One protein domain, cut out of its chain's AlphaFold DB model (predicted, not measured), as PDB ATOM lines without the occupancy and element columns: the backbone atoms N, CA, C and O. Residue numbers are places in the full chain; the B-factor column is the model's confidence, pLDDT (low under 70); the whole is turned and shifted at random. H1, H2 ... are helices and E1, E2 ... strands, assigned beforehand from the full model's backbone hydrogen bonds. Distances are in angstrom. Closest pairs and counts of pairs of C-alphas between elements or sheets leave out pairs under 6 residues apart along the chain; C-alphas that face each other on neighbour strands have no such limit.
ATOM      1  N   GLU A  15     -74.115  36.331 -14.466       96.56
ATOM      2  CA  GLU A  15     -73.539  34.995 -14.672       96.56
ATOM      3  C   GLU A  15     -74.305  33.870 -13.957       96.56
ATOM      4  O   GLU A  15     -74.288  32.732 -14.423       96.56
ATOM      5  N   GLN A  16     -74.982  34.187 -12.851       96.12
ATOM      6  CA  GLN A  16     -75.704  33.219 -12.021       96.12
ATOM      7  C   GLN A  16     -77.115  32.915 -12.534       96.12
ATOM      8  O   GLN A  16     -77.745  31.980 -12.041       96.12
ATOM      9  N   LEU A  17     -77.610  33.680 -13.509       96.50
ATOM     10  CA  LEU A  17     -78.948  33.499 -14.054       96.50
ATOM     11  C   LEU A  17     -79.002  32.309 -15.021       96.50
ATOM     12  O   LEU A  17     -78.145  32.129 -15.891       96.50
ATOM     13  N   SER A  18     -80.065  31.520 -14.908       97.69
ATOM     14  CA  SER A  18     -80.405  30.466 -15.860       97.69
ATOM     15  C   SER A  18     -80.868  31.035 -17.209       97.69
ATOM     16  O   SER A  18     -81.263  32.197 -17.328       97.69
ATOM     17  N   ALA A  19     -80.895  30.191 -18.247       97.50
ATOM     18  CA  ALA A  19     -81.411  30.580 -19.564       97.50
ATOM     19  C   ALA A  19     -82.857  31.110 -19.509       97.50
ATOM     20  O   ALA A  19     -83.200  32.049 -20.228       97.50
ATOM     21  N   SER A  20     -83.698  30.536 -18.643       96.88
ATOM     22  CA  SER A  20     -85.093  30.952 -18.484       96.88
ATOM     23  C   SER A  20     -85.221  32.300 -17.777       96.88
ATOM     24  O   SER A  20     -86.013  33.133 -18.215       96.88
ATOM     25  N   GLU A  21     -84.414  32.551 -16.744       96.25
ATOM     26  CA  GLU A  21     -84.367  33.854 -16.067       96.25
ATOM     27  C   GLU A  21     -83.880  34.946 -17.020       96.25
ATOM     28  O   GLU A  21     -84.527  35.983 -17.151       96.25
ATOM     29  N   LEU A  22     -82.813  34.682 -17.778       97.88
ATOM     30  CA  LEU A  22     -82.300  35.610 -18.790       97.88
ATOM     31  C   LEU A  22     -83.337  35.915 -19.879       97.88
ATOM     32  O   LEU A  22     -83.531  37.077 -20.228       97.88
ATOM     33  N   ALA A  23     -84.034  34.896 -20.396       97.19
ATOM     34  CA  ALA A  23     -85.092  35.092 -21.386       97.19
ATOM     35  C   ALA A  23     -86.261  35.915 -20.817       97.19
ATOM     36  O   ALA A  23     -86.803  36.778 -21.507       97.19
ATOM     37  N   ARG A  24     -86.633  35.693 -19.552       95.50
ATOM     38  CA  ARG A  24     -87.658  36.488 -18.865       95.50
ATOM     39  C   ARG A  24     -87.217  37.939 -18.675       95.50
ATOM     40  O   ARG A  24     -87.992  38.836 -18.990       95.50
ATOM     41  N   HIS A  25     -85.986  38.202 -18.239       95.75
ATOM     42  CA  HIS A  25     -85.496  39.581 -18.150       95.75
ATOM     43  C   HIS A  25     -85.426  40.247 -19.528       95.75
ATOM     44  O   HIS A  25     -85.786  41.414 -19.648       95.75
ATOM     45  N   ALA A  26     -85.044  39.515 -20.582       96.38
ATOM     46  CA  ALA A  26     -85.070  40.039 -21.947       96.38
ATOM     47  C   ALA A  26     -86.481  40.492 -22.354       96.38
ATOM     48  O   ALA A  26     -86.632  41.591 -22.886       96.38
ATOM     49  N   PHE A  27     -87.509  39.695 -22.038       94.75
ATOM     50  CA  PHE A  27     -88.909  40.074 -22.238       94.75
ATOM     51  C   PHE A  27     -89.284  41.348 -21.478       94.75
ATOM     52  O   PHE A  27     -89.857  42.258 -22.070       94.75
ATOM     53  N   ASN A  28     -88.940  41.433 -20.189       94.19
ATOM     54  CA  ASN A  28     -89.281  42.588 -19.351       94.19
ATOM     55  C   ASN A  28     -88.662  43.876 -19.909       94.19
ATOM     56  O   ASN A  28     -89.343  44.889 -20.061       94.19
ATOM     57  N   VAL A  29     -87.380  43.816 -20.282       94.06
ATOM     58  CA  VAL A  29     -86.669  44.936 -20.904       94.06
ATOM     59  C   VAL A  29     -87.333  45.326 -22.225       94.06
ATOM     60  O   VAL A  29     -87.567  46.512 -22.453       94.06
ATOM     61  N   PHE A  30     -87.666  44.351 -23.073       90.69
ATOM     62  CA  PHE A  30     -88.310  44.602 -24.362       90.69
ATOM     63  C   PHE A  30     -89.684  45.263 -24.198       90.69
ATOM     64  O   PHE A  30     -89.991  46.221 -24.903       90.69
ATOM     65  N   LEU A  31     -90.484  44.783 -23.242       90.50
ATOM     66  CA  LEU A  31     -91.820  45.294 -22.935       90.50
ATOM     67  C   LEU A  31     -91.790  46.749 -22.452       90.50
ATOM     68  O   LEU A  31     -92.629  47.544 -22.866       90.50
ATOM     69  N   ILE A  32     -90.843  47.087 -21.572       89.94
ATOM     70  CA  ILE A  32     -90.830  48.373 -20.857       89.94
ATOM     71  C   ILE A  32     -89.989  49.423 -21.594       89.94
ATOM     72  O   ILE A  32     -90.361  50.592 -21.669       89.94
ATOM     73  N   THR A  33     -88.850  49.019 -22.159       87.88
ATOM     74  CA  THR A  33     -87.842  49.943 -22.716       87.88
ATOM     75  C   THR A  33     -87.637  49.798 -24.227       87.88
ATOM     76  O   THR A  33     -86.914  50.591 -24.840       87.88
ATOM     77  N   GLY A  34     -88.278  48.801 -24.845       87.69
ATOM     78  CA  GLY A  34     -88.162  48.502 -26.269       87.69
ATOM     79  C   GLY A  34     -86.871  47.767 -26.648       87.69
ATOM     80  O   GLY A  34     -86.224  47.097 -25.841       87.69
ATOM     81  N   ARG A  35     -86.488  47.884 -27.925       83.44
ATOM     82  CA  ARG A  35     -85.332  47.197 -28.531       83.44
ATOM     83  C   ARG A  35     -84.003  47.848 -28.136       83.44
ATOM     84  O   ARG A  35     -83.386  48.556 -28.926       83.44
ATOM     85  N   GLN A  36     -83.566  47.601 -26.904       89.75
ATOM     86  CA  GLN A  36     -82.286  48.080 -26.377       89.75
ATOM     87  C   GLN A  36     -81.165  47.039 -26.543       89.75
ATOM     88  O   GLN A  36     -81.441  45.836 -26.491       89.75
ATOM     89  N   PRO A  37     -79.883  47.451 -26.633       92.75
ATOM     90  CA  PRO A  37     -78.751  46.521 -26.720       92.75
ATOM     91  C   PRO A  37     -78.705  45.481 -25.592       92.75
ATOM     92  O   PRO A  37     -78.241  44.362 -25.811       92.75
ATOM     93  N   VAL A  38     -79.200  45.829 -24.398       95.25
ATOM     94  CA  VAL A  38     -79.288  44.922 -23.243       95.25
ATOM     95  C   VAL A  38     -80.207  43.719 -23.495       95.25
ATOM     96  O   VAL A  38     -79.878  42.630 -23.028       95.25
ATOM     97  N   VAL A  39     -81.275  43.856 -24.296       96.12
ATOM     98  CA  VAL A  39     -82.115  42.715 -24.710       96.12
ATOM     99  C   VAL A  39     -81.249  41.688 -25.425       96.12
ATOM    100  O   VAL A  39     -81.223  40.524 -25.032       96.12
ATOM    101  N   GLY A  40     -80.489  42.126 -26.432       96.88
ATOM    102  CA  GLY A  40     -79.620  41.232 -27.184       96.88
ATOM    103  C   GLY A  40     -78.542  40.590 -26.305       96.88
ATOM    104  O   GLY A  40     -78.257  39.412 -26.477       96.88
ATOM    105  N   ARG A  41     -78.027  41.276 -25.269       98.06
ATOM    106  CA  ARG A  41     -77.084  40.660 -24.308       98.06
ATOM    107  C   ARG A  41     -77.708  39.495 -23.543       98.06
ATOM    108  O   ARG A  41     -77.113  38.421 -23.456       98.06
ATOM    109  N   LEU A  42     -78.911  39.711 -23.011       98.38
ATOM    110  CA  LEU A  42     -79.659  38.711 -22.248       98.38
ATOM    111  C   LEU A  42     -80.036  37.514 -23.126       98.38
ATOM    112  O   LEU A  42     -79.788  36.370 -22.747       98.38
ATOM    113  N   VAL A  43     -80.562  37.776 -24.326       98.31
ATOM    114  CA  VAL A  43     -80.922  36.746 -25.312       98.31
ATOM    115  C   VAL A  43     -79.695  35.959 -25.768       98.31
ATOM    116  O   VAL A  43     -79.728  34.727 -25.783       98.31
ATOM    117  N   TYR A  44     -78.598  36.649 -26.095       98.50
ATOM    118  CA  TYR A  44     -77.343  36.024 -26.498       98.50
ATOM    119  C   TYR A  44     -76.858  35.041 -25.430       98.50
ATOM    120  O   TYR A  44     -76.607  33.875 -25.739       98.50
ATOM    121  N   ARG A  45     -76.808  35.470 -24.162       98.44
ATOM    122  CA  ARG A  45     -76.371  34.608 -23.057       98.44
ATOM    123  C   ARG A  45     -77.341  33.456 -22.789       98.44
ATOM    124  O   ARG A  45     -76.891  32.339 -22.540       98.44
ATOM    125  N   ALA A  46     -78.651  33.694 -22.867       98.62
ATOM    126  CA  ALA A  46     -79.653  32.643 -22.689       98.62
ATOM    127  C   ALA A  46     -79.465  31.508 -23.710       98.62
ATOM    128  O   ALA A  46     -79.516  30.333 -23.346       98.62
ATOM    129  N   LEU A  47     -79.193  31.862 -24.969       98.62
ATOM    130  CA  LEU A  47     -78.981  30.903 -26.054       98.62
ATOM    131  C   LEU A  47     -77.593  30.251 -26.035       98.62
ATOM    132  O   LEU A  47     -77.466  29.124 -26.499       98.62
ATOM    133  N   GLU A  48     -76.576  30.884 -25.445       98.00
ATOM    134  CA  GLU A  48     -75.321  30.182 -25.134       98.00
ATOM    135  C   GLU A  48     -75.525  29.074 -24.094       98.00
ATOM    136  O   GLU A  48     -74.928  28.006 -24.208       98.00
ATOM    137  N   LEU A  49     -76.355  29.322 -23.075       98.38
ATOM    138  CA  LEU A  49     -76.646  28.344 -22.022       98.38
ATOM    139  C   LEU A  49     -77.581  27.230 -22.506       98.38
ATOM    140  O   LEU A  49     -77.415  26.072 -22.129       98.38
ATOM    141  N   ASN A  50     -78.572  27.575 -23.327       98.25
ATOM    142  CA  ASN A  50     -79.490  26.623 -23.937       98.25
ATOM    143  C   ASN A  50     -79.869  27.080 -25.361       98.25
ATOM    144  O   ASN A  50     -80.826  27.842 -25.527       98.25
ATOM    145  N   PRO A  51     -79.193  26.555 -26.403       97.25
ATOM    146  CA  PRO A  51     -79.427  26.940 -27.800       97.25
ATOM    147  C   PRO A  51     -80.820  26.612 -28.345       97.25
ATOM    148  O   PRO A  51     -81.155  26.997 -29.462       97.25
ATOM    149  N   ARG A  52     -81.620  25.847 -27.597       97.31
ATOM    150  CA  ARG A  52     -82.973  25.422 -27.974       97.31
ATOM    151  C   ARG A  52     -84.036  26.040 -27.069       97.31
ATOM    152  O   ARG A  52     -85.166  25.576 -27.069       97.31
ATOM    153  N   HIS A  53     -83.699  27.055 -26.269       97.19
ATOM    154  CA  HIS A  53     -84.648  27.663 -25.341       97.19
ATOM    155  C   HIS A  53     -85.746  28.450 -26.096       97.19
ATOM    156  O   HIS A  53     -85.439  29.508 -26.655       97.19
ATOM    157  N   PRO A  54     -87.024  28.013 -26.087       95.56
ATOM    158  CA  PRO A  54     -88.063  28.553 -26.974       95.56
ATOM    159  C   PRO A  54     -88.285  30.063 -26.856       95.56
ATOM    160  O   PRO A  54     -88.240  30.777 -27.855       95.56
ATOM    161  N   ALA A  55     -88.439  30.575 -25.630       95.44
ATOM    162  CA  ALA A  55     -88.610  32.011 -25.403       95.44
ATOM    163  C   ALA A  55     -87.393  32.821 -25.864       95.44
ATOM    164  O   ALA A  55     -87.548  33.909 -26.401       95.44
ATOM    165  N   ALA A  56     -86.178  32.295 -25.685       97.62
ATOM    166  CA  ALA A  56     -84.982  33.041 -26.063       97.62
ATOM    167  C   ALA A  56     -84.843  33.104 -27.591       97.62
ATOM    168  O   ALA A  56     -84.472  34.145 -28.123       97.62
ATOM    169  N   LEU A  57     -85.213  32.029 -28.297       98.00
ATOM    170  CA  LEU A  57     -85.295  32.019 -29.759       98.00
ATOM    171  C   LEU A  57     -86.343  33.011 -30.267       98.00
ATOM    172  O   LEU A  57     -86.056  33.805 -31.158       98.00
ATOM    173  N   ARG A  58     -87.530  33.038 -29.654       96.06
ATOM    174  CA  ARG A  58     -88.546  34.045 -29.974       96.06
ATOM    175  C   ARG A  58     -88.010  35.469 -29.798       96.06
ATOM    176  O   ARG A  58     -88.109  36.270 -30.718       96.06
ATOM    177  N   TYR A  59     -87.412  35.784 -28.650       96.25
ATOM    178  CA  TYR A  59     -86.914  37.138 -28.392       96.25
ATOM    179  C   TYR A  59     -85.699  37.502 -29.249       96.25
ATOM    180  O   TYR A  59     -85.503  38.678 -29.550       96.25
ATOM    181  N   LEU A  60     -84.910  36.519 -29.696       97.56
ATOM    182  CA  LEU A  60     -83.890  36.735 -30.722       97.56
ATOM    183  C   LEU A  60     -84.525  37.159 -32.049       97.56
ATOM    184  O   LEU A  60     -84.049  38.115 -32.658       97.56
ATOM    185  N   SER A  61     -85.607  36.498 -32.468       96.69
ATOM    186  CA  SER A  61     -86.378  36.926 -33.639       96.69
ATOM    187  C   SER A  61     -86.898  38.353 -33.462       96.69
ATOM    188  O   SER A  61     -86.596  39.216 -34.277       96.69
ATOM    189  N   ASP A  62     -87.594  38.646 -32.360       95.00
ATOM    190  CA  ASP A  62     -88.163  39.979 -32.098       95.00
ATOM    191  C   ASP A  62     -87.098  41.093 -32.066       95.00
ATOM    192  O   ASP A  62     -87.363  42.231 -32.478       95.00
ATOM    193  N   PHE A  63     -85.890  40.778 -31.580       95.69
ATOM    194  CA  PHE A  63     -84.738  41.682 -31.570       95.69
ATOM    195  C   PHE A  63     -84.186  41.937 -32.980       95.69
ATOM    196  O   PHE A  63     -83.855  43.078 -33.304       95.69
ATOM    197  N   LEU A  64     -84.125  40.900 -33.821       95.75
ATOM    198  CA  LEU A  64     -83.654  40.969 -35.210       95.75
ATOM    199  C   LEU A  64     -84.747  41.390 -36.205       95.75
ATOM    200  O   LEU A  64     -84.457  41.589 -37.383       95.75
ATOM    201  N   ASN A  65     -85.990  41.569 -35.765       93.69
ATOM    202  CA  ASN A  65     -87.097  42.047 -36.591       93.69
ATOM    203  C   ASN A  65     -87.016  43.572 -36.820       93.69
ATOM    204  O   ASN A  65     -87.881  44.346 -36.398       93.69
ATOM    205  N   ALA A  66     -85.930  44.025 -37.438       90.06
ATOM    206  CA  ALA A  66     -85.637  45.417 -37.754       90.06
ATOM    207  C   ALA A  66     -85.205  45.557 -39.226       90.06
ATOM    208  O   ALA A  66     -84.763  44.567 -39.815       90.06
ATOM    209  N   PRO A  67     -85.296  46.771 -39.811       89.38
ATOM    210  CA  PRO A  67     -84.885  47.011 -41.190       89.38
ATOM    211  C   PRO A  67     -83.474  46.499 -41.495       89.38
ATOM    212  O   PRO A  67     -82.495  46.966 -40.910       89.38
ATOM    213  N   GLY A  68     -83.373  45.558 -42.431       91.38
ATOM    214  CA  GLY A  68     -82.129  44.935 -42.884       91.38
ATOM    215  C   GLY A  68     -81.773  43.611 -42.197       91.38
ATOM    216  O   GLY A  68     -80.962  42.865 -42.745       91.38
ATOM    217  N   THR A  69     -82.362  43.285 -41.043       95.56
ATOM    218  CA  THR A  69     -82.089  42.039 -40.299       95.56
ATOM    219  C   THR A  69     -83.245  41.036 -40.343       95.56
ATOM    220  O   THR A  69     -83.136  39.946 -39.777       95.56
ATOM    221  N   GLU A  70     -84.316  41.337 -41.082       96.38
ATOM    222  CA  GLU A  70     -85.491  40.472 -41.251       96.38
ATOM    223  C   GLU A  70     -85.143  39.053 -41.740       96.38
ATOM    224  O   GLU A  70     -85.706  38.102 -41.197       96.38
ATOM    225  N   PRO A  71     -84.189  38.836 -42.675       97.31
ATOM    226  CA  PRO A  71     -83.771  37.482 -43.045       97.31
ATOM    227  C   PRO A  71     -83.262  36.647 -41.861       97.31
ATOM    228  O   PRO A  71     -83.564  35.459 -41.766       97.31
ATOM    229  N   PHE A  72     -82.518  37.261 -40.934       98.06
ATOM    230  CA  PHE A  72     -82.034  36.575 -39.734       98.06
ATOM    231  C   PHE A  72     -83.170  36.323 -38.737       98.06
ATOM    232  O   PHE A  72     -83.229  35.243 -38.154       98.06
ATOM    233  N   SER A  73     -84.101  37.274 -38.589       97.50
ATOM    234  CA  SER A  73     -85.345  37.085 -37.828       97.50
ATOM    235  C   SER A  73     -86.122  35.860 -38.328       97.50
ATOM    236  O   SER A  73     -86.445  34.957 -37.556       97.50
ATOM    237  N   ALA A  74     -86.332  35.773 -39.646       97.56
ATOM    238  CA  ALA A  74     -87.025  34.658 -40.289       97.56
ATOM    239  C   ALA A  74     -86.333  33.313 -40.019       97.56
ATOM    240  O   ALA A  74     -86.985  32.357 -39.605       97.56
ATOM    241  N   VAL A  75     -85.007  33.247 -40.180       97.62
ATOM    242  CA  VAL A  75     -84.220  32.038 -39.883       97.62
ATOM    243  C   VAL A  75     -84.388  31.580 -38.439       97.62
ATOM    244  O   VAL A  75     -84.518  30.382 -38.185       97.62
ATOM    245  N   VAL A  76     -84.377  32.513 -37.488       97.94
ATOM    246  CA  VAL A  76     -84.520  32.183 -36.068       97.94
ATOM    247  C   VAL A  76     -85.908  31.614 -35.783       97.94
ATOM    248  O   VAL A  76     -85.998  30.629 -35.051       97.94
ATOM    249  N   LEU A  77     -86.971  32.154 -36.389       96.50
ATOM    250  CA  LEU A  77     -88.322  31.591 -36.267       96.50
ATOM    251  C   LEU A  77     -88.436  30.202 -36.889       96.50
ATOM    252  O   LEU A  77     -89.002  29.308 -36.262       96.50
ATOM    253  N   GLU A  78     -87.874  29.994 -38.079       97.50
ATOM    254  CA  GLU A  78     -87.869  28.674 -38.721       97.50
ATOM    255  C   GLU A  78     -87.074  27.652 -37.897       97.50
ATOM    256  O   GLU A  78     -87.502  26.510 -37.725       97.50
ATOM    257  N   TYR A  79     -85.953  28.063 -37.297       97.75
ATOM    258  CA  TYR A  79     -85.209  27.218 -36.365       97.75
ATOM    259  C   TYR A  79     -86.010  26.930 -35.089       97.75
ATOM    260  O   TYR A  79     -86.061  25.776 -34.657       97.75
ATOM    261  N   ALA A  80     -86.685  27.936 -34.524       97.38
ATOM    262  CA  ALA A  80     -87.537  27.798 -33.343       97.38
ATOM    263  C   ALA A  80     -88.704  26.825 -33.566       97.38
ATOM    264  O   ALA A  80     -89.014  26.023 -32.688       97.38
ATOM    265  N   LEU A  81     -89.313  26.866 -34.752       97.06
ATOM    266  CA  LEU A  81     -90.400  25.981 -35.178       97.06
ATOM    267  C   LEU A  81     -89.918  24.590 -35.615       97.06
ATOM    268  O   LEU A  81     -90.733  23.686 -35.802       97.06
ATOM    269  N   SER A  82     -88.610  24.394 -35.782       96.75
ATOM    270  CA  SER A  82     -88.071  23.117 -36.234       96.75
ATOM    271  C   SER A  82     -88.239  22.010 -35.177       96.75
ATOM    272  O   SER A  82     -88.218  22.272 -33.967       96.75
ATOM    273  N   PRO A  83     -88.298  20.730 -35.594       95.19
ATOM    274  CA  PRO A  83     -88.366  19.602 -34.661       95.19
ATOM    275  C   PRO A  83     -87.202  19.537 -33.662       95.19
ATOM    276  O   PRO A  83     -87.328  18.900 -32.620       95.19
ATOM    277  N   ALA A  84     -86.070  20.190 -33.955       92.75
ATOM    278  CA  ALA A  84     -84.892  20.180 -33.093       92.75
ATOM    279  C   ALA A  84     -85.143  20.836 -31.726       92.75
ATOM    280  O   ALA A  84     -84.492  20.455 -30.749       92.75
ATOM    281  N   VAL A  85     -86.070  21.797 -31.656       95.62
ATOM    282  CA  VAL A  85     -86.413  22.536 -30.431       95.62
ATOM    283  C   VAL A  85     -87.381  21.753 -29.545       95.62
ATOM    284  O   VAL A  85     -87.304  21.859 -28.324       95.62
ATOM    285  N   GLY A  86     -88.236  20.912 -30.134       94.06
ATOM    286  CA  GLY A  86     -89.152  20.052 -29.379       94.06
ATOM    287  C   GLY A  86     -90.279  20.817 -28.681       94.06
ATOM    288  O   GLY A  86     -90.564  20.559 -27.514       94.06
ATOM    289  N   LEU A  87     -90.907  21.768 -29.379       94.75
ATOM    290  CA  LEU A  87     -92.041  22.531 -28.853       94.75
ATOM    291  C   LEU A  87     -93.273  21.653 -28.630       94.75
ATOM    292  O   LEU A  87     -93.581  20.768 -29.431       94.75
ATOM    293  N   ASP A  88     -94.036  21.969 -27.584       94.00
ATOM    294  CA  ASP A  88     -95.400  21.473 -27.469       94.00
ATOM    295  C   ASP A  88     -96.332  22.149 -28.495       94.00
ATOM    296  O   ASP A  88     -95.992  23.136 -29.156       94.00
ATOM    297  N   LYS A  89     -97.547  21.611 -28.637       93.94
ATOM    298  CA  LYS A  89     -98.530  22.105 -29.612       93.94
ATOM    299  C   LYS A  89     -98.940  23.562 -29.363       93.94
ATOM    300  O   LYS A  89     -99.246  24.268 -30.325       93.94
ATOM    301  N   ALA A  90     -98.994  24.001 -28.106       92.69
ATOM    302  CA  ALA A  90     -99.436  25.346 -27.753       92.69
ATOM    303  C   ALA A  90     -98.361  26.382 -28.103       92.69
ATOM    304  O   ALA A  90     -98.670  27.344 -28.808       92.69
ATOM    305  N   ALA A  91     -97.109  26.139 -27.710       92.44
ATOM    306  CA  ALA A  91     -95.963  26.980 -28.050       92.44
ATOM    307  C   ALA A  91     -95.729  27.015 -29.567       92.44
ATOM    308  O   ALA A  91     -95.561  28.078 -30.165       92.44
ATOM    309  N   HIS A  92     -95.834  25.862 -30.234       95.12
ATOM    310  CA  HIS A  92     -95.736  25.801 -31.692       95.12
ATOM    311  C   HIS A  92     -96.830  26.644 -32.377       95.12
ATOM    312  O   HIS A  92     -96.566  27.327 -33.368       95.12
ATOM    313  N   ALA A  93     -98.063  26.640 -31.859       92.69
ATOM    314  CA  ALA A  93     -99.139  27.480 -32.388       92.69
ATOM    315  C   ALA A  93     -98.903  28.979 -32.131       92.69
ATOM    316  O   ALA A  93     -99.205  29.791 -33.007       92.69
ATOM    317  N   GLN A  94     -98.356  29.356 -30.970       92.19
ATOM    318  CA  GLN A  94     -98.002  30.748 -30.668       92.19
ATOM    319  C   GLN A  94     -96.900  31.268 -31.599       92.19
ATOM    320  O   GLN A  94     -97.095  32.302 -32.240       92.19
ATOM    321  N   LEU A  95     -95.806  30.520 -31.782       94.56
ATOM    322  CA  LEU A  95     -94.738  30.913 -32.707       94.56
ATOM    323  C   LEU A  95     -95.202  30.981 -34.166       94.56
ATOM    324  O   LEU A  95     -94.780  31.870 -34.899       94.56
ATOM    325  N   ASN A  96     -96.117  30.107 -34.595       94.06
ATOM    326  CA  ASN A  96     -96.692  30.210 -35.940       94.06
ATOM    327  C   ASN A  96     -97.515  31.487 -36.138       94.06
ATOM    328  O   ASN A  96     -97.478  32.068 -37.222       94.06
ATOM    329  N   LYS A  97     -98.242  31.943 -35.110       92.75
ATOM    330  CA  LYS A  97     -98.950  33.231 -35.165       92.75
ATOM    331  C   LYS A  97     -97.972  34.396 -35.290       92.75
ATOM    332  O   LYS A  97     -98.232  35.297 -36.080       92.75
ATOM    333  N   LEU A  98     -96.854  34.349 -34.565       92.25
ATOM    334  CA  LEU A  98     -95.792  35.353 -34.682       92.25
ATOM    335  C   LEU A  98     -95.162  35.342 -36.076       92.25
ATOM    336  O   LEU A  98     -95.103  36.389 -36.709       92.25
ATOM    337  N   ARG A  99     -94.809  34.164 -36.608       94.88
ATOM    338  CA  ARG A  99     -94.301  34.033 -37.983       94.88
ATOM    339  C   ARG A  99     -95.261  34.644 -39.001       94.88
ATOM    340  O   ARG A  99     -94.832  35.388 -39.872       94.88
ATOM    341  N   PHE A 100     -96.558  34.367 -38.883       94.88
ATOM    342  CA  PHE A 100     -97.567  34.969 -39.754       94.88
ATOM    343  C   PHE A 100     -97.623  36.503 -39.622       94.88
ATOM    344  O   PHE A 100     -97.684  37.204 -40.633       94.88
ATOM    345  N   PHE A 101     -97.570  37.033 -38.398       92.44
ATOM    346  CA  PHE A 101     -97.556  38.479 -38.160       92.44
ATOM    347  C   PHE A 101     -96.313  39.158 -38.760       92.44
ATOM    348  O   PHE A 101     -96.419  40.228 -39.363       92.44
ATOM    349  N   ASP A 102     -95.156  38.507 -38.669       93.94
ATOM    350  CA  ASP A 102     -93.914  38.962 -39.294       93.94
ATOM    351  C   ASP A 102     -94.015  38.938 -40.823       93.94
ATOM    352  O   ASP A 102     -93.710  39.934 -41.477       93.94
ATOM    353  N   MET A 103     -94.547  37.859 -41.407       94.75
ATOM    354  CA  MET A 103     -94.809  37.789 -42.850       94.75
ATOM    355  C   MET A 103     -95.707  38.936 -43.321       94.75
ATOM    356  O   MET A 103     -95.434  39.533 -44.360       94.75
ATOM    357  N   TRP A 104     -96.754  39.272 -42.565       93.31
ATOM    358  CA  TRP A 104     -97.607  40.421 -42.868       93.31
ATOM    359  C   TRP A 104     -96.839  41.743 -42.787       93.31
ATOM    360  O   TRP A 104     -96.860  42.521 -43.741       93.31
ATOM    361  N   THR A 105     -96.107  41.963 -41.694       92.00
ATOM    362  CA  THR A 105     -95.334  43.193 -41.461       92.00
ATOM    363  C   THR A 105     -94.268  43.409 -42.538       92.00
ATOM    364  O   THR A 105     -94.030  44.540 -42.960       92.00
ATOM    365  N   TRP A 106     -93.660  42.332 -43.037       94.06
ATOM    366  CA  TRP A 106     -92.649  42.378 -44.096       94.06
ATOM    367  C   TRP A 106     -93.237  42.368 -45.519       94.06
ATOM    368  O   TRP A 106     -92.484  42.421 -46.490       94.06
ATOM    369  N   GLY A 107     -94.568  42.316 -45.667       93.38
ATOM    370  CA  GLY A 107     -95.259  42.404 -46.960       93.38
ATOM    371  C   GLY A 107     -95.470  41.079 -47.707       93.38
ATOM    372  O   GLY A 107     -95.944  41.093 -48.847       93.38
ATOM    373  N   TYR A 108     -95.183  39.939 -47.073       95.25
ATOM    374  CA  TYR A 108     -95.402  38.583 -47.602       95.25
ATOM    375  C   TYR A 108     -96.771  37.994 -47.246       95.25
ATOM    376  O   TYR A 108     -97.084  36.875 -47.644       95.25
ATOM    377  N   ALA A 109     -97.610  38.728 -46.519       94.75
ATOM    378  CA  ALA A 109     -99.018  38.394 -46.346       94.75
ATOM    379  C   ALA A 109     -99.881  39.627 -46.606       94.75
ATOM    380  O   ALA A 109     -99.577  40.726 -46.137       94.75
ATOM    381  N   ARG A 110    -100.975  39.457 -47.353       94.44
ATOM    382  CA  ARG A 110    -101.929  40.535 -47.651       94.44
ATOM    383  C   ARG A 110    -103.345  40.048 -47.414       94.44
ATOM    384  O   ARG A 110    -103.695  38.944 -47.811       94.44
ATOM    385  N   HIS A 111    -104.170  40.872 -46.781       95.25
ATOM    386  CA  HIS A 111    -105.571  40.529 -46.569       95.25
ATOM    387  C   HIS A 111    -106.321  40.533 -47.911       95.25
ATOM    388  O   HIS A 111    -106.217  41.496 -48.675       95.25
ATOM    389  N   ALA A 124    -107.474  37.131 -36.568       87.25
ATOM    390  CA  ALA A 124    -107.986  35.895 -35.980       87.25
ATOM    391  C   ALA A 124    -108.181  34.786 -37.031       87.25
ATOM    392  O   ALA A 124    -108.008  33.608 -36.711       87.25
ATOM    393  N   ASP A 125    -108.488  35.158 -38.279       89.12
ATOM    394  CA  ASP A 125    -108.629  34.244 -39.413       89.12
ATOM    395  C   ASP A 125    -107.474  34.410 -40.413       89.12
ATOM    396  O   ASP A 125    -107.522  35.211 -41.346       89.12
ATOM    397  N   GLN A 126    -106.426  33.597 -40.256       89.31
ATOM    398  CA  GLN A 126    -105.287  33.601 -41.184       89.31
ATOM    399  C   GLN A 126    -105.669  33.156 -42.606       89.31
ATOM    400  O   GLN A 126    -104.958  33.480 -43.557       89.31
ATOM    401  N   SER A 127    -106.793  32.451 -42.794       92.00
ATOM    402  CA  SER A 127    -107.248  32.033 -44.126       92.00
ATOM    403  C   SER A 127    -107.775  33.203 -44.968       92.00
ATOM    404  O   SER A 127    -107.868  33.090 -46.194       92.00
ATOM    405  N   ALA A 128    -108.045  34.351 -44.338       93.31
ATOM    406  CA  ALA A 128    -108.411  35.600 -45.001       93.31
ATOM    407  C   ALA A 128    -107.221  36.311 -45.678       93.31
ATOM    408  O   ALA A 128    -107.406  37.363 -46.293       93.31
ATOM    409  N   PHE A 129    -106.012  35.743 -45.603       95.88
ATOM    410  CA  PHE A 129    -104.796  36.318 -46.169       95.88
ATOM    411  C   PHE A 129    -104.276  35.489 -47.344       95.88
ATOM    412  O   PHE A 129    -104.297  34.259 -47.324       95.88
ATOM    413  N   ASP A 130    -103.789  36.186 -48.365       95.88
ATOM    414  CA  ASP A 130    -102.961  35.611 -49.414       95.88
ATOM    415  C   ASP A 130    -101.501  35.679 -48.965       95.88
ATOM    416  O   ASP A 130    -100.972  36.759 -48.679       95.88
ATOM    417  N   ILE A 131    -100.869  34.510 -48.876       95.56
ATOM    418  CA  ILE A 131     -99.496  34.350 -48.401       95.56
ATOM    419  C   ILE A 131     -98.561  34.174 -49.596       95.56
ATOM    420  O   ILE A 131     -98.665  33.196 -50.339       95.56
ATOM    421  N   ASP A 132     -97.605  35.085 -49.746       96.62
ATOM    422  CA  ASP A 132     -96.490  34.952 -50.680       96.62
ATOM    423  C   ASP A 132     -95.399  34.059 -50.072       96.62
ATOM    424  O   ASP A 132     -94.364  34.516 -49.581       96.62
ATOM    425  N   GLY A 133     -95.661  32.751 -50.078       94.38
ATOM    426  CA  GLY A 133     -94.720  31.762 -49.554       94.38
ATOM    427  C   GLY A 133     -93.390  31.749 -50.311       94.38
ATOM    428  O   GLY A 133     -92.343  31.578 -49.696       94.38
ATOM    429  N   ALA A 134     -93.407  31.986 -51.626       96.50
ATOM    430  CA  ALA A 134     -92.191  32.023 -52.433       96.50
ATOM    431  C   ALA A 134     -91.317  33.238 -52.084       96.50
ATOM    432  O   ALA A 134     -90.105  33.090 -51.918       96.50
ATOM    433  N   GLY A 135     -91.925  34.416 -51.919       96.94
ATOM    434  CA  GLY A 135     -91.233  35.620 -51.464       96.94
ATOM    435  C   GLY A 135     -90.649  35.462 -50.061       96.94
ATOM    436  O   GLY A 135     -89.493  35.823 -49.836       96.94
ATOM    437  N   TYR A 136     -91.402  34.853 -49.140       95.94
ATOM    438  CA  TYR A 136     -90.910  34.559 -47.794       95.94
ATOM    439  C   TYR A 136     -89.711  33.602 -47.807       95.94
ATOM    440  O   TYR A 136     -88.688  33.899 -47.186       95.94
ATOM    441  N   CYS A 137     -89.788  32.504 -48.568       95.38
ATOM    442  CA  CYS A 137     -88.654  31.595 -48.748       95.38
ATOM    443  C   CYS A 137     -87.439  32.336 -49.321       95.38
ATOM    444  O   CYS A 137     -86.346  32.219 -48.780       95.38
ATOM    445  N   ALA A 138     -87.631  33.187 -50.335       96.94
ATOM    446  CA  ALA A 138     -86.545  33.964 -50.928       96.94
ATOM    447  C   ALA A 138     -85.911  34.985 -49.963       96.94
ATOM    448  O   ALA A 138     -84.734  35.317 -50.123       96.94
ATOM    449  N   LEU A 139     -86.652  35.510 -48.978       95.12
ATOM    450  CA  LEU A 139     -86.097  36.352 -47.909       95.12
ATOM    451  C   LEU A 139     -85.188  35.528 -46.994       95.12
ATOM    452  O   LEU A 139     -84.038  35.898 -46.769       95.12
ATOM    453  N   PHE A 140     -85.724  34.427 -46.477       92.50
ATOM    454  CA  PHE A 140     -85.048  33.500 -45.574       92.50
ATOM    455  C   PHE A 140     -83.797  32.862 -46.216       92.50
ATOM    456  O   PHE A 140     -82.740  32.775 -45.583       92.50
ATOM    457  N   ASP A 141     -83.863  32.526 -47.508       96.50
ATOM    458  CA  ASP A 141     -82.773  31.912 -48.276       96.50
ATOM    459  C   ASP A 141     -81.531  32.802 -48.398       96.50
ATOM    460  O   ASP A 141     -80.427  32.290 -48.583       96.50
ATOM    461  N   ARG A 142     -81.668  34.125 -48.212       96.19
ATOM    462  CA  ARG A 142     -80.526  35.060 -48.183       96.19
ATOM    463  C   ARG A 142     -79.523  34.736 -47.081       96.19
ATOM    464  O   ARG A 142     -78.365  35.116 -47.201       96.19
ATOM    465  N   VAL A 143     -79.969  34.064 -46.020       97.75
ATOM    466  CA  VAL A 143     -79.124  33.630 -44.902       97.75
ATOM    467  C   VAL A 143     -78.970  32.112 -44.914       97.75
ATOM    468  O   VAL A 143     -77.853  31.626 -44.744       97.75
ATOM    469  N   LEU A 144     -80.051  31.356 -45.165       97.88
ATOM    470  CA  LEU A 144     -79.985  29.892 -45.162       97.88
ATOM    471  C   LEU A 144     -78.979  29.355 -46.189       97.88
ATOM    472  O   LEU A 144     -78.164  28.501 -45.840       97.88
ATOM    473  N   VAL A 145     -79.037  29.827 -47.440       97.38
ATOM    474  CA  VAL A 145     -78.210  29.275 -48.526       97.38
ATOM    475  C   VAL A 145     -76.719  29.523 -48.278       97.38
ATOM    476  O   VAL A 145     -75.967  28.549 -48.325       97.38
ATOM    477  N   PRO A 146     -76.262  30.750 -47.951       96.75
ATOM    478  CA  PRO A 146     -74.860  30.976 -47.602       96.75
ATOM    479  C   PRO A 146     -74.397  30.204 -46.362       96.75
ATOM    480  O   PRO A 146     -73.271  29.720 -46.338       96.75
ATOM    481  N   ALA A 147     -75.256  30.064 -45.345       96.94
ATOM    482  CA  ALA A 147     -74.916  29.331 -44.125       96.94
ATOM    483  C   ALA A 147     -74.911  27.799 -44.314       96.94
ATOM    484  O   ALA A 147     -74.357  27.068 -43.494       96.94
ATOM    485  N   GLY A 148     -75.554  27.287 -45.367       97.12
ATOM    486  CA  GLY A 148     -75.576  25.870 -45.746       97.12
ATOM    487  C   GLY A 148     -76.489  24.968 -44.905       97.12
ATOM    488  O   GLY A 148     -76.762  23.836 -45.302       97.12
ATOM    489  N   SER A 149     -76.989  25.428 -43.755       97.50
ATOM    490  CA  SER A 149     -77.977  24.698 -42.949       97.50
ATOM    491  C   SER A 149     -78.771  25.630 -42.038       97.50
ATOM    492  O   SER A 149     -78.293  26.700 -41.666       97.50
ATOM    493  N   LEU A 150     -79.960  25.192 -41.610       97.62
ATOM    494  CA  LEU A 150     -80.801  25.971 -40.695       97.62
ATOM    495  C   LEU A 150     -80.111  26.216 -39.345       97.62
ATOM    496  O   LEU A 150     -80.228  27.297 -38.778       97.62
ATOM    497  N   HIS A 151     -79.354  25.233 -38.848       97.12
ATOM    498  CA  HIS A 151     -78.594  25.391 -37.611       97.12
ATOM    499  C   HIS A 151     -77.468  26.423 -37.763       97.12
ATOM    500  O   HIS A 151     -77.355  27.308 -36.924       97.12
ATOM    501  N   ALA A 152     -76.688  26.358 -38.846       98.00
ATOM    502  CA  ALA A 152     -75.632  27.338 -39.110       98.00
ATOM    503  C   ALA A 152     -76.199  28.753 -39.315       98.00
ATOM    504  O   ALA A 152     -75.645  29.723 -38.806       98.00
ATOM    505  N   ALA A 153     -77.345  28.868 -39.990       98.19
ATOM    506  CA  ALA A 153     -78.051  30.130 -40.170       98.19
ATOM    507  C   ALA A 153     -78.518  30.711 -38.818       98.19
ATOM    508  O   ALA A 153     -78.361  31.906 -38.561       98.19
ATOM    509  N   PHE A 154     -79.024  29.864 -37.914       98.06
ATOM    510  CA  PHE A 154     -79.313  30.251 -36.532       98.06
ATOM    511  C   PHE A 154     -78.048  30.716 -35.790       98.06
ATOM    512  O   PHE A 154     -78.077  31.757 -35.134       98.06
ATOM    513  N   THR A 155     -76.927  29.996 -35.909       98.31
ATOM    514  CA  THR A 155     -75.652  30.398 -35.292       98.31
ATOM    515  C   THR A 155     -75.183  31.761 -35.807       98.31
ATOM    516  O   THR A 155     -74.697  32.580 -35.025       98.31
ATOM    517  N   ALA A 156     -75.387  32.050 -37.094       98.38
ATOM    518  CA  ALA A 156     -75.103  33.359 -37.672       98.38
ATOM    519  C   ALA A 156     -75.990  34.465 -37.068       98.38
ATOM    520  O   ALA A 156     -75.491  35.518 -36.673       98.38
ATOM    521  N   ALA A 157     -77.292  34.209 -36.899       98.44
ATOM    522  CA  ALA A 157     -78.212  35.143 -36.240       98.44
ATOM    523  C   ALA A 157     -77.843  35.400 -34.767       98.44
ATOM    524  O   ALA A 157     -77.870  36.537 -34.291       98.44
ATOM    525  N   HIS A 158     -77.449  34.349 -34.043       98.50
ATOM    526  CA  HIS A 158     -76.967  34.455 -32.665       98.50
ATOM    527  C   HIS A 158     -75.663  35.265 -32.580       98.50
ATOM    528  O   HIS A 158     -75.538  36.133 -31.715       98.50
ATOM    529  N   THR A 159     -74.746  35.070 -33.531       98.25
ATOM    530  CA  THR A 159     -73.509  35.862 -33.659       98.25
ATOM    531  C   THR A 159     -73.812  37.335 -33.919       98.25
ATOM    532  O   THR A 159     -73.272  38.205 -33.234       98.25
ATOM    533  N   LEU A 160     -74.719  37.623 -34.858       97.69
ATOM    534  CA  LEU A 160     -75.149  38.986 -35.170       97.69
ATOM    535  C   LEU A 160     -75.721  39.689 -33.933       97.69
ATOM    536  O   LEU A 160     -75.351  40.826 -33.650       97.69
ATOM    537  N   CYS A 161     -76.554  38.997 -33.151       97.38
ATOM    538  CA  CYS A 161     -77.070  39.504 -31.879       97.38
ATOM    539  C   CYS A 161     -75.939  39.852 -30.897       97.38
ATOM    540  O   CYS A 161     -75.893  40.968 -30.372       97.38
ATOM    541  N   GLY A 162     -74.971  38.948 -30.713       97.06
ATOM    542  CA  GLY A 162     -73.796  39.201 -29.876       97.06
ATOM    543  C   GLY A 162     -72.985  40.420 -30.335       97.06
ATOM    544  O   GLY A 162     -72.568  41.229 -29.503       97.06
ATOM    545  N   ALA A 163     -72.804  40.592 -31.647       96.56
ATOM    546  CA  ALA A 163     -72.086  41.725 -32.231       96.56
ATOM    547  C   ALA A 163     -72.848  43.052 -32.059       96.56
ATOM    548  O   ALA A 163     -72.284  44.022 -31.552       96.56
ATOM    549  N   MET A 164     -74.147  43.085 -32.388       95.06
ATOM    550  CA  MET A 164     -75.012  44.266 -32.226       95.06
ATOM    551  C   MET A 164     -75.109  44.728 -30.765       95.06
ATOM    552  O   MET A 164     -75.238  45.921 -30.491       95.06
ATOM    553  N   SER A 165     -75.005  43.796 -29.816       94.94
ATOM    554  CA  SER A 165     -75.023  44.079 -28.377       94.94
ATOM    555  C   SER A 165     -73.649  44.406 -27.770       94.94
ATOM    556  O   SER A 165     -73.562  44.684 -26.563       94.94
ATOM    557  N   GLY A 166     -72.584  44.386 -28.580       94.94
ATOM    558  CA  GLY A 166     -71.202  44.676 -28.177       94.94
ATOM    559  C   GLY A 166     -70.513  43.558 -27.383       94.94
ATOM    560  O   GLY A 166     -69.466  43.792 -26.777       94.94
ATOM    561  N   LEU A 167     -71.094  42.357 -27.353       96.31
ATOM    562  CA  LEU A 167     -70.530  41.191 -26.663       96.31
ATOM    563  C   LEU A 167     -69.510  40.448 -27.519       96.31
ATOM    564  O   LEU A 167     -68.571  39.858 -26.987       96.31
ATOM    565  N   LEU A 168     -69.693  40.497 -28.835       97.38
ATOM    566  CA  LEU A 168     -68.780  39.939 -29.817       97.38
ATOM    567  C   LEU A 168     -68.153  41.050 -30.656       97.38
ATOM    568  O   LEU A 168     -68.772  42.082 -30.908       97.38
ATOM    569  N   ALA A 169     -66.927  40.823 -31.112       97.06
ATOM    570  CA  ALA A 169     -66.257  41.691 -32.066       97.06
ATOM    571  C   ALA A 169     -65.500  40.866 -33.103       97.06
ATOM    572  O   ALA A 169     -64.850  39.874 -32.774       97.06
ATOM    573  N   HIS A 170     -65.535  41.327 -34.349       97.75
ATOM    574  CA  HIS A 170     -64.642  40.837 -35.387       97.75
ATOM    575  C   HIS A 170     -63.257  41.480 -35.188       97.75
ATOM    576  O   HIS A 170     -63.161  42.706 -35.269       97.75
ATOM    577  N   PRO A 171     -62.159  40.730 -34.981       95.69
ATOM    578  CA  PRO A 171     -60.854  41.303 -34.628       95.69
ATOM    579  C   PRO A 171     -60.310  42.315 -35.643       95.69
ATOM    580  O   PRO A 171     -59.698  43.307 -35.267       95.69
ATOM    581  N   GLN A 172     -60.544  42.067 -36.936       94.62
ATOM    582  CA  GLN A 172     -60.045  42.930 -38.016       94.62
ATOM    583  C   GLN A 172     -60.982  44.098 -38.366       94.62
ATOM    584  O   GLN A 172     -60.512  45.182 -38.704       94.62
ATOM    585  N   LEU A 173     -62.300  43.892 -38.305       93.62
ATOM    586  CA  LEU A 173     -63.301  44.849 -38.784       93.62
ATOM    587  C   LEU A 173     -63.971  45.628 -37.643       93.62
ATOM    588  O   LEU A 173     -64.534  46.699 -37.872       93.62
ATOM    589  N   GLY A 174     -63.897  45.131 -36.407       89.69
ATOM    590  CA  GLY A 174     -64.553  45.715 -35.243       89.69
ATOM    591  C   GLY A 174     -66.044  45.938 -35.498       89.69
ATOM    592  O   GLY A 174     -66.741  45.048 -35.977       89.69
ATOM    593  N   ALA A 175     -66.512  47.161 -35.240       80.00
ATOM    594  CA  ALA A 175     -67.899  47.579 -35.464       80.00
ATOM    595  C   ALA A 175     -68.310  47.680 -36.948       80.00
ATOM    596  O   ALA A 175     -69.472  47.945 -37.234       80.00
ATOM    597  N   LYS A 176     -67.374  47.514 -37.895       84.25
ATOM    598  CA  LYS A 176     -67.675  47.503 -39.337       84.25
ATOM    599  C   LYS A 176     -68.066  46.122 -39.858       84.25
ATOM    600  O   LYS A 176     -68.474  46.035 -41.010       84.25
ATOM    601  N   ALA A 177     -67.910  45.067 -39.055       88.38
ATOM    602  CA  ALA A 177     -68.416  43.751 -39.420       88.38
ATOM    603  C   ALA A 177     -69.943  43.818 -39.535       88.38
ATOM    604  O   ALA A 177     -70.620  44.239 -38.598       88.38
ATOM    605  N   GLY A 178     -70.457  43.469 -40.709       87.50
ATOM    606  CA  GLY A 178     -71.864  43.569 -41.043       87.50
ATOM    607  C   GLY A 178     -72.555  42.211 -41.059       87.50
ATOM    608  O   GLY A 178     -72.143  41.242 -40.419       87.50
ATOM    609  N   LEU A 179     -73.645  42.158 -41.820       92.94
ATOM    610  CA  LEU A 179     -74.503  40.980 -41.937       92.94
ATOM    611  C   LEU A 179     -73.790  39.791 -42.590       92.94
ATOM    612  O   LEU A 179     -74.017  38.654 -42.192       92.94
ATOM    613  N   ASN A 180     -72.922  40.051 -43.570       94.19
ATOM    614  CA  ASN A 180     -72.184  38.994 -44.257       94.19
ATOM    615  C   ASN A 180     -71.146  38.360 -43.334       94.19
ATOM    616  O   ASN A 180     -71.025  37.142 -43.296       94.19
ATOM    617  N   GLU A 181     -70.435  39.167 -42.547       97.00
ATOM    618  CA  GLU A 181     -69.461  38.660 -41.584       97.00
ATOM    619  C   GLU A 181     -70.137  37.780 -40.531       97.00
ATOM    620  O   GLU A 181     -69.577  36.757 -40.158       97.00
ATOM    621  N   ALA A 182     -71.361  38.104 -40.098       96.00
ATOM    622  CA  ALA A 182     -72.097  37.277 -39.139       96.00
ATOM    623  C   ALA A 182     -72.366  35.839 -39.633       96.00
ATOM    624  O   ALA A 182     -72.579  34.954 -38.807       96.00
ATOM    625  N   LEU A 183     -72.310  35.581 -40.949       96.88
ATOM    626  CA  LEU A 183     -72.369  34.229 -41.532       96.88
ATOM    627  C   LEU A 183     -71.101  33.398 -41.270       96.88
ATOM    628  O   LEU A 183     -71.101  32.196 -41.528       96.88
ATOM    629  N   HIS A 184     -70.060  34.018 -40.713       96.62
ATOM    630  CA  HIS A 184     -68.792  33.410 -40.319       96.62
ATOM    631  C   HIS A 184     -68.553  33.558 -38.802       96.62
ATOM    632  O   HIS A 184     -67.664  34.311 -38.381       96.62
ATOM    633  N   PRO A 185     -69.346  32.878 -37.942       96.38
ATOM    634  CA  PRO A 185     -69.247  32.980 -36.481       96.38
ATOM    635  C   PRO A 185     -67.837  32.784 -35.920       96.38
ATOM    636  O   PRO A 185     -67.469  33.406 -34.926       96.38
ATOM    637  N   GLU A 186     -67.026  31.948 -36.568       96.94
ATOM    638  CA  GLU A 186     -65.647  31.652 -36.182       96.94
ATOM    639  C   GLU A 186     -64.707  32.867 -36.240       96.94
ATOM    640  O   GLU A 186     -63.629  32.842 -35.650       96.94
ATOM    641  N   GLN A 187     -65.110  33.935 -36.934       97.31
ATOM    642  CA  GLN A 187     -64.341  35.175 -37.060       97.31
ATOM    643  C   GLN A 187     -64.630  36.171 -35.930       97.31
ATOM    644  O   GLN A 187     -64.005  37.231 -35.875       97.31
ATOM    645  N   PHE A 188     -65.554  35.853 -35.022       97.88
ATOM    646  CA  PHE A 188     -65.914  36.706 -33.894       97.88
ATOM    647  C   PHE A 188     -65.322  36.182 -32.589       97.88
ATOM    648  O   PHE A 188     -65.285  34.984 -32.322       97.88
ATOM    649  N   ILE A 189     -64.893  37.112 -31.735       97.31
ATOM    650  CA  ILE A 189     -64.406  36.812 -30.387       97.31
ATOM    651  C   ILE A 189     -65.223  37.564 -29.341       97.31
ATOM    652  O   ILE A 189     -65.737  38.654 -29.604       97.31
ATOM    653  N   LYS A 190     -65.310  36.996 -28.135       97.06
ATOM    654  CA  LYS A 190     -65.888  37.675 -26.972       97.06
ATOM    655  C   LYS A 190     -65.060  38.904 -26.615       97.06
ATOM    656  O   LYS A 190     -63.832  38.849 -26.579       97.06
ATOM    657  N   THR A 191     -65.739  40.016 -26.362       96.50
ATOM    658  CA  THR A 191     -65.101  41.262 -25.934       96.50
ATOM    659  C   THR A 191     -64.885  41.264 -24.422       96.50
ATOM    660  O   THR A 191     -65.603  40.600 -23.676       96.50
ATOM    661  N   ASN A 192     -63.977  42.110 -23.933       95.75
ATOM    662  CA  ASN A 192     -63.835  42.346 -22.488       95.75
ATOM    663  C   ASN A 192     -65.135  42.876 -21.849       95.75
ATOM    664  O   ASN A 192     -65.351  42.712 -20.648       95.75
ATOM    665  N   ALA A 193     -66.007  43.517 -22.640       93.75
ATOM    666  CA  ALA A 193     -67.302  43.994 -22.167       93.75
ATOM    667  C   ALA A 193     -68.248  42.839 -21.811       93.75
ATOM    668  O   ALA A 193     -69.069  43.001 -20.914       93.75
ATOM    669  N   TYR A 194     -68.116  41.678 -22.460       96.50
ATOM    670  CA  TYR A 194     -68.890  40.489 -22.114       96.50
ATOM    671  C   TYR A 194     -68.529  39.967 -20.719       96.50
ATOM    672  O   TYR A 194     -69.413  39.838 -19.874       96.50
ATOM    673  N   ASP A 195     -67.240  39.777 -20.432       96.06
ATOM    674  CA  ASP A 195     -66.788  39.298 -19.118       96.06
ATOM    675  C   ASP A 195     -67.102  40.294 -17.992       96.06
ATOM    676  O   ASP A 195     -67.435  39.899 -16.872       96.06
ATOM    677  N   ALA A 196     -67.012  41.597 -18.279       96.12
ATOM    678  CA  ALA A 196     -67.412  42.638 -17.338       96.12
ATOM    679  C   ALA A 196     -68.930  42.625 -17.085       96.12
ATOM    680  O   ALA A 196     -69.366  42.742 -15.942       96.12
ATOM    681  N   TRP A 197     -69.734  42.445 -18.137       96.75
ATOM    682  CA  TRP A 197     -71.192  42.394 -18.037       96.75
ATOM    683  C   TRP A 197     -71.690  41.162 -17.273       96.75
ATOM    684  O   TRP A 197     -72.596  41.297 -16.455       96.75
ATOM    685  N   LEU A 198     -71.069  39.992 -17.443       96.69
ATOM    686  CA  LEU A 198     -71.419  38.787 -16.675       96.69
ATOM    687  C   LEU A 198     -71.302  38.992 -15.154       96.69
ATOM    688  O   LEU A 198     -72.073  38.419 -14.387       96.69
ATOM    689  N   LYS A 199     -70.380  39.858 -14.722       96.31
ATOM    690  CA  LYS A 199     -70.149  40.203 -13.311       96.31
ATOM    691  C   LYS A 199     -71.020  41.359 -12.812       96.31
ATOM    692  O   LYS A 199     -70.904  41.739 -11.650       96.31
ATOM    693  N   SER A 200     -71.853  41.950 -13.671       95.06
ATOM    694  CA  SER A 200     -72.750  43.039 -13.276       95.06
ATOM    695  C   SER A 200     -73.934  42.525 -12.454       95.06
ATOM    696  O   SER A 200     -74.367  41.384 -12.619       95.06
ATOM    697  N   HIS A 201     -74.437  43.369 -11.552       94.12
ATOM    698  CA  HIS A 201     -75.577  43.049 -10.694       94.12
ATOM    699  C   HIS A 201     -76.902  43.060 -11.464       94.12
ATOM    700  O   HIS A 201     -77.089  43.856 -12.382       94.12
ATOM    701  N   THR A 202     -77.850  42.230 -11.034       93.81
ATOM    702  CA  THR A 202     -79.174  42.086 -11.663       93.81
ATOM    703  C   THR A 202     -80.208  43.102 -11.186       93.81
ATOM    704  O   THR A 202     -81.310  43.105 -11.713       93.81
ATOM    705  N   MET A 203     -79.873  44.001 -10.254       92.56
ATOM    706  CA  MET A 203     -80.843  44.897  -9.597       92.56
ATOM    707  C   MET A 203     -81.758  45.663 -10.567       92.56
ATOM    708  O   MET A 203     -82.949  45.800 -10.308       92.56
ATOM    709  N   GLU A 204     -81.219  46.164 -11.682       91.69
ATOM    710  CA  GLU A 204     -82.021  46.863 -12.698       91.69
ATOM    711  C   GLU A 204     -82.970  45.912 -13.443       91.69
ATOM    712  O   GLU A 204     -84.089  46.288 -13.781       91.69
ATOM    713  N   LEU A 205     -82.551  44.665 -13.667       93.06
ATOM    714  CA  LEU A 205     -83.370  43.627 -14.294       93.06
ATOM    715  C   LEU A 205     -84.478  43.134 -13.356       93.06
ATOM    716  O   LEU A 205     -85.585  42.850 -13.821       93.06
ATOM    717  N   ASP A 206     -84.177  43.056 -12.061       92.12
ATOM    718  CA  ASP A 206     -85.112  42.667 -11.004       92.12
ATOM    719  C   ASP A 206     -86.190  43.748 -10.819       92.12
ATOM    720  O   ASP A 206     -87.379  43.444 -10.759       92.12
ATOM    721  N   ALA A 207     -85.806  45.029 -10.855       92.38
ATOM    722  CA  ALA A 207     -86.754  46.143 -10.800       92.38
ATOM    723  C   ALA A 207     -87.756  46.125 -11.973       92.38
ATOM    724  O   ALA A 207     -88.948  46.370 -11.779       92.38
ATOM    725  N   LEU A 208     -87.292  45.786 -13.182       92.19
ATOM    726  CA  LEU A 208     -88.163  45.625 -14.354       92.19
ATOM    727  C   LEU A 208     -89.082  44.402 -14.240       92.19
ATOM    728  O   LEU A 208     -90.181  44.395 -14.799       92.19
ATOM    729  N   GLU A 209     -88.661  43.355 -13.525       90.50
ATOM    730  CA  GLU A 209     -89.536  42.225 -13.221       90.50
ATOM    731  C   GLU A 209     -90.685  42.637 -12.297       90.50
ATOM    732  O   GLU A 209     -91.842  42.369 -12.627       90.50
ATOM    733  N   GLU A 210     -90.391  43.368 -11.220       90.31
ATOM    734  CA  GLU A 210     -91.421  43.913 -10.328       90.31
ATOM    735  C   GLU A 210     -92.386  44.857 -11.061       90.31
ATOM    736  O   GLU A 210     -93.584  44.891 -10.769       90.31
ATOM    737  N   GLU A 211     -91.882  45.658 -12.004       91.81
ATOM    738  CA  GLU A 211     -92.712  46.549 -12.816       91.81
ATOM    739  C   GLU A 211     -93.669  45.766 -13.720       91.81
ATOM    740  O   GLU A 211     -94.872  46.034 -13.716       91.81
ATOM    741  N   ARG A 212     -93.179  44.741 -14.430       92.38
ATOM    742  CA  ARG A 212     -94.041  43.863 -15.237       92.38
ATOM    743  C   ARG A 212     -95.130  43.207 -14.386       92.38
ATOM    744  O   ARG A 212     -96.277  43.122 -14.826       92.38
ATOM    745  N   GLU A 213     -94.792  42.726 -13.193       89.62
ATOM    746  CA  GLU A 213     -95.768  42.094 -12.297       89.62
ATOM    747  C   GLU A 213     -96.886  43.060 -11.897       89.62
ATOM    748  O   GLU A 213     -98.058  42.680 -11.918       89.62
ATOM    749  N   LYS A 214     -96.553  44.332 -11.641       91.25
ATOM    750  CA  LYS A 214     -97.547  45.389 -11.381       91.25
ATOM    751  C   LYS A 214     -98.450  45.656 -12.588       91.25
ATOM    752  O   LYS A 214     -99.616  45.994 -12.401       91.25
ATOM    753  N   LEU A 215     -97.945  45.472 -13.809       89.75
ATOM    754  CA  LEU A 215     -98.731  45.574 -15.046       89.75
ATOM    755  C   LEU A 215     -99.623  44.345 -15.306       89.75
ATOM    756  O   LEU A 215    -100.452  44.382 -16.213       89.75
ATOM    757  N   GLY A 216     -99.467  43.253 -14.548       87.88
ATOM    758  CA  GLY A 216    -100.254  42.026 -14.723       87.88
ATOM    759  C   GLY A 216     -99.954  41.264 -16.020       87.88
ATOM    760  O   GLY A 216    -100.771  40.457 -16.462       87.88
TER     761      GLY A 216
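Overview. This is residues 15 to 111 and 124 to 216 of the 221 residues of an uncharacterized protein of Caenimonas koreensis DSM 17982 (UniProt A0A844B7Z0). What is the main picture? Five helices, H1 to H5, form an up-and-down bundle, each running against the one before it in the chain; H7 crosses over H2, H3 and H4, and H6 lies across one end of H4. H9 lies across H1, and a small sheet of E1 and E2 sits at the far edge, by residues 100 to 104 of H5. What is it built of? The printed part has 190 residues, with nine named helices and two named strands in the order H1 H2 H3 H4 H5 E1 E2 H6 H7 H8 H9; the class is mostly helix, and the sheet E1 - E2 is antiparallel. It is compact, with a radius of gyration of the C-alphas of 16.7 A and spans of 49 by 46 by 28 A.

Arrangement. What is next to the sheet? E1, residues 109 to 111, and E2, residues 129 to 131, are antiparallel, with N 110 and O 130 within hydrogen-bond range at 3.0 A. The closest C-alphas of E1 and H5, residues 89 to 105, are those of Ala 109 and Met 103, 5.5 A apart. How does the bundle go on? H4, residues 70 to 81, forms helical hairpins with H5, at a shallow tilt of 16 degrees (closest C-alphas Leu 81 and His 92, 6.4 A), and with H3, residues 54 to 64, at 9 degrees (Ser 61 and Ser 73, 4.3 A). H2, residues 37 to 49, forms helical hairpins with H3, at 36 degrees, only just steep (Val 43 and Ala 56, 5.5 A), and with H1, residues 19 to 33, at a shallow 14 degrees (Ala 19 and Ala 46, 4.1 A). What else touches these helices? H7, residues 150 to 164, touches H4 at a steep tilt of 52 degrees, closest at Phe 72 and Ala 157, 5.4 A between C-alphas, and also touches H2 and H3. H6, residues 133 to 147, touches H4 about perpendicular at 89 degrees (Pro 71 and Phe 140, 4.9 A between C-alphas), and touches H7 only at the corner. H9, residues 203 to 214, touches H1 at 71 degrees, only just about perpendicular (Asn 28 and Leu 208, 6.0 A between C-alphas). Where is H8, and how are the helix backbones? H8, residues 192 to 198, touches no helix but is near H2. Every O i to N i+4 pair is within hydrogen-bond range in the helices other than H6, which has 8 of 11.

Along the chain. Where do the named elements begin and end? H1 begins at C-alpha 19, (-81.411, 30.580, -19.564), and H9 ends at C-alpha 214, (-97.547, 45.389, -11.381). Which helices are longest? H5 measures 24.4 A, H7 21.0 A, H6 20.7 A and H1 20.6 A from first to last C-alpha.

Size, cuts and confidence. Where is the printed part cut? Residues 112 to 123 are not printed, and C-alphas 111 and 124 are 11.8 A apart. Which link is long? H7 to H8, residues 165 to 191, is long; in it residues 168 to 169 pair antiparallel with 189 to 190. Is confidence low anywhere? The mean pLDDT of the printed part is 94.9, and no printed residue is under 70.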